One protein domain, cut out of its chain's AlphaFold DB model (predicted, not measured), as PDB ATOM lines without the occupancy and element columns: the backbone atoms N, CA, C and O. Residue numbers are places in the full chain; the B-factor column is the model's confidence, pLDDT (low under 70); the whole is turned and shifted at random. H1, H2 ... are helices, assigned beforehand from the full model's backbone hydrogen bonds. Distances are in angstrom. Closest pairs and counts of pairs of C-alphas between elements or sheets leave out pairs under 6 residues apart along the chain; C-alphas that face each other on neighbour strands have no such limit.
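What this domain is: This is residues 29 to 74 of the 103 residues of the protein "DUF1104 domain-containing protein" of Desulfobulbaceae bacterium (UniProt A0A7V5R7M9). One long helix, H2, makes the longest axis, and two shorter helices, H1 and H3, lie on one side of it, H1 beside its middle and H3 near its last residues. The chain goes along H1, turns back along H2, and turns back again into H3, whose last residues come near H1; few contacts join the three helices. The printed part has 46 residues, with three named helices in the order H1, H2, H3 and no named strand, and its class is all helix. It is compact, with a radius of gyration of the C-alphas of 10.6 A, and elongated, spanning 31 by 17 by 16 A.

How they stand to each other: H1, residues 33 to 42, and H2, residues 48 to 64, form a helical hairpin. They only just touch, with 3 pairs of C-alphas within 8 A; the closest C-alphas are those of Leu 36 and Trp 58, 7.4 A apart. H2 touches H1 with residues 54 to 61 alone. The two run opposite ways at a shallow tilt of 33 degrees, only just short of steep. H3, residues 67 to 73, is close to H2 but not clearly touching it; their closest C-alphas, of Thr 62 and Arg 70, are 6.5 A apart. H2 and H3 run opposite ways at a shallow tilt of 29 degrees. H3 is also close to H1 but not clearly touching it, with the closest C-alphas, of Ser 37 and Tyr 73, 6.9 A apart; they run the same way at a steep tilt of 38 degrees. Every O i to N i+4 pair is within hydrogen-bond range in H2 and H3, and 4 of 6 are in H1.

Where its parts are: H1 begins at C-alpha 33, (19.648, 32.710, 47.008), and is 15.1 A long. H2 is 24.8 A long from C-alpha 48, (22.008, 49.893, 34.926), to C-alpha 64. H3 ends at C-alpha 73, (14.271, 29.805, 40.519).

The domain as a whole: The C-alphas farthest apart, of Gly 47 and Glu 68, are 30.7 A from each other. Both links are tight, and the printed part has no cut. The mean pLDDT of the printed part is 83.7, and no printed residue is under 70.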
ATOM      1  N   SER A  29      26.962  38.985  47.031       79.62
ATOM      2  CA  SER A  29      27.703  37.835  47.546       79.62
ATOM      3  C   SER A  29      27.255  37.434  48.951       79.62
ATOM      4  O   SER A  29      27.170  36.238  49.230       79.62
ATOM      5  N   ASN A  30      26.891  38.400  49.801       82.38
ATOM      6  CA  ASN A  30      26.403  38.148  51.160       82.38
ATOM      7  C   ASN A  30      24.899  37.822  51.252       82.38
ATOM      8  O   ASN A  30      24.432  37.421  52.315       82.38
ATOM      9  N   MET A  31      24.125  37.980  50.174       84.06
ATOM     10  CA  MET A  31      22.683  37.691  50.189       84.06
ATOM     11  C   MET A  31      22.403  36.196  50.075       84.06
ATOM     12  O   MET A  31      23.156  35.459  49.457       84.06
ATOM     13  N   SER A  32      21.285  35.695  50.583       86.12
ATOM     14  CA  SER A  32      20.865  34.314  50.302       86.12
ATOM     15  C   SER A  32      20.288  34.178  48.886       86.12
ATOM     16  O   SER A  32      19.845  35.158  48.290       86.12
ATOM     17  N   ASN A  33      20.261  32.960  48.328       84.75
ATOM     18  CA  ASN A  33      19.648  32.710  47.008       84.75
ATOM     19  C   ASN A  33      18.184  33.165  46.967       84.75
ATOM     20  O   ASN A  33      17.725  33.709  45.965       84.75
ATOM     21  N   GLU A  34      17.475  33.002  48.083       83.50
ATOM     22  CA  GLU A  34      16.096  33.446  48.246       83.50
ATOM     23  C   GLU A  34      15.971  34.976  48.173       83.50
ATOM     24  O   GLU A  34      15.165  35.488  47.396       83.50
ATOM     25  N   GLU A  35      16.828  35.715  48.878       83.94
ATOM     26  CA  GLU A  35      16.855  37.185  48.858       83.94
ATOM     27  C   GLU A  35      17.218  37.731  47.471       83.94
ATOM     28  O   GLU A  35      16.567  38.649  46.967       83.94
ATOM     29  N   LEU A  36      18.202  37.117  46.805       85.69
ATOM     30  CA  LEU A  36      18.567  37.429  45.421       85.69
ATOM     31  C   LEU A  36      17.401  37.162  44.456       85.69
ATOM     32  O   LEU A  36      17.117  37.979  43.578       85.69
ATOM     33  N   SER A  37      16.670  36.059  44.641       84.19
ATOM     34  CA  SER A  37      15.509  35.736  43.805       84.19
ATOM     35  C   SER A  37      14.376  36.756  43.961       84.19
ATOM     36  O   SER A  37      13.736  37.113  42.970       84.19
ATOM     37  N   GLN A  38      14.176  37.285  45.176       84.25
ATOM     38  CA  GLN A  38      13.235  38.371  45.441       84.25
ATOM     39  C   GLN A  38      13.725  39.674  44.804       84.25
ATOM     40  O   GLN A  38      12.978  40.335  44.098       84.25
ATOM     41  N   LYS A  39      15.002  40.042  44.935       83.12
ATOM     42  CA  LYS A  39      15.536  41.261  44.296       83.12
ATOM     43  C   LYS A  39      15.355  41.264  42.774       83.12
ATOM     44  O   LYS A  39      15.137  42.326  42.194       83.12
ATOM     45  N   ARG A  40      15.359  40.091  42.128       84.12
ATOM     46  CA  ARG A  40      15.178  39.950  40.674       84.12
ATOM     47  C   ARG A  40      13.924  40.645  40.136       84.12
ATOM     48  O   ARG A  40      13.985  41.208  39.047       84.12
ATOM     49  N   GLY A  41      12.804  40.603  40.864       79.31
ATOM     50  CA  GLY A  41      11.550  41.221  40.414       79.31
ATOM     51  C   GLY A  41      11.599  42.749  40.389       79.31
ATOM     52  O   GLY A  41      11.020  43.361  39.497       79.31
ATOM     53  N   THR A  42      12.361  43.354  41.302       81.56
ATOM     54  CA  THR A  42      12.518  44.812  41.438       81.56
ATOM     55  C   THR A  42      13.729  45.355  40.673       81.56
ATOM     56  O   THR A  42      13.884  46.562  40.543       81.56
ATOM     57  N   MET A  43      14.596  44.493  40.126       83.19
ATOM     58  CA  MET A  43      15.766  44.934  39.349       83.19
ATOM     59  C   MET A  43      15.398  45.697  38.067       83.19
ATOM     60  O   MET A  43      16.223  46.460  37.580       83.19
ATOM     61  N   ARG A  44      14.169  45.559  37.536       76.50
ATOM     62  CA  ARG A  44      13.683  46.408  36.423       76.50
ATOM     63  C   ARG A  44      13.659  47.895  36.793       76.50
ATOM     64  O   ARG A  44      13.792  48.726  35.903       76.50
ATOM     65  N   GLU A  45      13.490  48.213  38.074       79.50
ATOM     66  CA  GLU A  45      13.440  49.582  38.599       79.50
ATOM     67  C   GLU A  45      14.821  50.080  39.063       79.50
ATOM     68  O   GLU A  45      15.001  51.274  39.297       79.50
ATOM     69  N   ALA A  46      15.806  49.181  39.182       81.69
ATOM     70  CA  ALA A  46      17.173  49.509  39.576       81.69
ATOM     71  C   ALA A  46      17.967  50.151  38.424       81.69
ATOM     72  O   ALA A  46      17.663  49.947  37.248       81.69
ATOM     73  N   GLY A  47      19.024  50.902  38.753       83.62
ATOM     74  CA  GLY A  47      19.921  51.499  37.756       83.62
ATOM     75  C   GLY A  47      20.753  50.459  36.991       83.62
ATOM     76  O   GLY A  47      20.979  49.351  37.474       83.62
ATOM     77  N   GLU A  48      21.266  50.818  35.809       82.25
ATOM     78  CA  GLU A  48      22.008  49.893  34.926       82.25
ATOM     79  C   GLU A  48      23.221  49.232  35.600       82.25
ATOM     80  O   GLU A  48      23.477  48.042  35.398       82.25
ATOM     81  N   ALA A  49      23.951  49.987  36.426       81.62
ATOM     82  CA  ALA A  49      25.092  49.476  37.182       81.62
ATOM     83  C   ALA A  49      24.671  48.377  38.172       81.62
ATOM     84  O   ALA A  49      25.295  47.317  38.232       81.62
ATOM     85  N   GLU A  50      23.563  48.594  38.881       83.38
ATOM     86  CA  GLU A  50      23.030  47.653  39.863       83.38
ATOM     87  C   GLU A  50      22.460  46.397  39.183       83.38
ATOM     88  O   GLU A  50      22.749  45.271  39.588       83.38
ATOM     89  N   GLN A  51      21.769  46.569  38.052       85.12
ATOM     90  CA  GLN A  51      21.316  45.451  37.219       85.12
ATOM     91  C   GLN A  51      22.475  44.592  36.696       85.12
ATOM     92  O   GLN A  51      22.321  43.382  36.516       85.12
ATOM     93  N   ASN A  52      23.621  45.195  36.367       86.94
ATOM     94  CA  ASN A  52      24.786  44.455  35.887       86.94
ATOM     95  C   ASN A  52      25.446  43.650  37.016       86.94
ATOM     96  O   ASN A  52      25.681  42.452  36.852       86.94
ATOM     97  N   ALA A  53      25.650  44.277  38.179       86.31
ATOM     98  CA  ALA A  53      26.167  43.607  39.371       86.31
ATOM     99  C   ALA A  53      25.279  42.417  39.779       86.31
ATOM    100  O   ALA A  53      25.766  41.293  39.916       86.31
ATOM    101  N   PHE A  54      23.960  42.629  39.835       87.38
ATOM    102  CA  PHE A  54      22.984  41.575  40.106       87.38
ATOM    103  C   PHE A  54      23.074  40.417  39.101       87.38
ATOM    104  O   PHE A  54      23.066  39.248  39.485       87.38
ATOM    105  N   ARG A  55      23.157  40.721  37.796       86.50
ATOM    106  CA  ARG A  55      23.227  39.694  36.742       86.50
ATOM    107  C   ARG A  55      24.484  38.838  36.847       86.50
ATOM    108  O   ARG A  55      24.385  37.629  36.643       86.50
ATOM    109  N   SER A  56      25.629  39.447  37.150       89.06
ATOM    110  CA  SER A  56      26.895  38.731  37.330       89.06
ATOM    111  C   SER A  56      26.793  37.718  38.473       89.06
ATOM    112  O   SER A  56      27.030  36.525  38.278       89.06
ATOM    113  N   GLU A  57      26.329  38.176  39.634       88.69
ATOM    114  CA  GLU A  57      26.194  37.357  40.842       88.69
ATOM    115  C   GLU A  57      25.143  36.255  40.681       88.69
ATOM    116  O   GLU A  57      25.378  35.088  41.009       88.69
ATOM    117  N   TRP A  58      23.999  36.583  40.075       88.06
ATOM    118  CA  TRP A  58      22.964  35.600  39.773       88.06
ATOM    119  C   TRP A  58      23.462  34.527  38.801       88.06
ATOM    120  O   TRP A  58      23.186  33.342  38.998       88.06
ATOM    121  N   GLN A  59      24.225  34.902  37.768       87.38
ATOM    122  CA  GLN A  59      24.796  33.940  36.827       87.38
ATOM    123  C   GLN A  59      25.785  33.001  37.521       87.38
ATOM    124  O   GLN A  59      25.746  31.796  37.266       87.38
ATOM    125  N   GLN A  60      26.652  33.533  38.384       89.31
ATOM    126  CA  GLN A  60      27.612  32.732  39.136       89.31
ATOM    127  C   GLN A  60      26.892  31.716  40.028       89.31
ATOM    128  O   GLN A  60      27.088  30.516  39.872       89.31
ATOM    129  N   ARG A  61      25.940  32.165  40.848       86.75
ATOM    130  CA  ARG A  61      25.172  31.276  41.733       86.75
ATOM    131  C   ARG A  61      24.350  30.240  40.995       86.75
ATOM    132  O   ARG A  61      24.271  29.094  41.421       86.75
ATOM    133  N   THR A  62      23.750  30.615  39.868       84.06
ATOM    134  CA  THR A  62      22.964  29.674  39.061       84.06
ATOM    135  C   THR A  62      23.850  28.553  38.506       84.06
ATOM    136  O   THR A  62      23.363  27.443  38.307       84.06
ATOM    137  N   ARG A  63      25.148  28.800  38.265       85.25
ATOM    138  CA  ARG A  63      26.096  27.747  37.859       85.25
ATOM    139  C   ARG A  63      26.376  26.765  38.991       85.25
ATOM    140  O   ARG A  63      26.424  25.569  38.713       85.25
ATOM    141  N   ASP A  64      26.504  27.266  40.216       86.06
ATOM    142  CA  ASP A  64      26.781  26.455  41.405       86.06
ATOM    143  C   ASP A  64      25.531  25.752  41.970       86.06
ATOM    144  O   ASP A  64      25.649  24.726  42.634       86.06
ATOM    145  N   MET A  65      24.323  26.243  41.665       84.69
ATOM    146  CA  MET A  65      23.059  25.596  42.043       84.69
ATOM    147  C   MET A  65      22.837  24.257  41.330       84.69
ATOM    148  O   MET A  65      23.130  24.097  40.133       84.69
ATOM    149  N   THR A  66      22.197  23.331  42.048       86.56
ATOM    150  CA  THR A  66      21.704  22.056  41.509       86.56
ATOM    151  C   THR A  66      20.588  22.262  40.476       86.56
ATOM    152  O   THR A  66      19.984  23.333  40.377       86.56
ATOM    153  N   MET A  67      20.287  21.240  39.665       81.38
ATOM    154  CA  MET A  67      19.207  21.341  38.670       81.38
ATOM    155  C   MET A  67      17.822  21.531  39.308       81.38
ATOM    156  O   MET A  67      16.956  22.158  38.700       81.38
ATOM    157  N   GLU A  68      17.608  21.001  40.510       81.62
ATOM    158  CA  GLU A  68      16.361  21.161  41.266       81.62
ATOM    159  C   GLU A  68      16.200  22.603  41.761       81.62
ATOM    160  O   GLU A  68      15.170  23.228  41.510       81.62
ATOM    161  N   GLU A  69      17.252  23.185  42.342       81.56
ATOM    162  CA  GLU A  69      17.253  24.595  42.755       81.56
ATOM    163  C   GLU A  69      17.091  25.534  41.555       81.56
ATOM    164  O   GLU A  69      16.288  26.466  41.585       81.56
ATOM    165  N   ARG A  70      17.773  25.267  40.435       83.12
ATOM    166  CA  ARG A  70      17.583  26.071  39.216       83.12
ATOM    167  C   ARG A  70      16.146  26.049  38.725       83.12
ATOM    168  O   ARG A  70      15.669  27.083  38.262       83.12
ATOM    169  N   GLN A  71      15.466  24.906  38.791       81.00
ATOM    170  CA  GLN A  71      14.059  24.815  38.403       81.00
ATOM    171  C   GLN A  71      13.176  25.645  39.333       81.00
ATOM    172  O   GLN A  71      12.313  26.375  38.844       81.00
ATOM    173  N   GLN A  72      13.449  25.622  40.640       82.00
ATOM    174  CA  GLN A  72      12.747  26.445  41.625       82.00
ATOM    175  C   GLN A  72      12.872  27.946  41.321       82.00
ATOM    176  O   GLN A  72      11.899  28.687  41.462       82.00
ATOM    177  N   TYR A  73      14.033  28.395  40.838       80.44
ATOM    178  CA  TYR A  73      14.271  29.805  40.519       80.44
ATOM    179  C   TYR A  73      14.088  30.178  39.035       80.44
ATOM    180  O   TYR A  73      14.206  31.356  38.693       80.44
ATOM    181  N   SER A  74      13.778  29.237  38.136       72.31
ATOM    182  CA  SER A  74      13.588  29.515  36.696       72.31
ATOM    183  C   SER A  74      12.236  30.157  36.357       72.31
ATOM    184  O   SER A  74      12.069  30.675  35.254       72.31
TER     185      SER A  74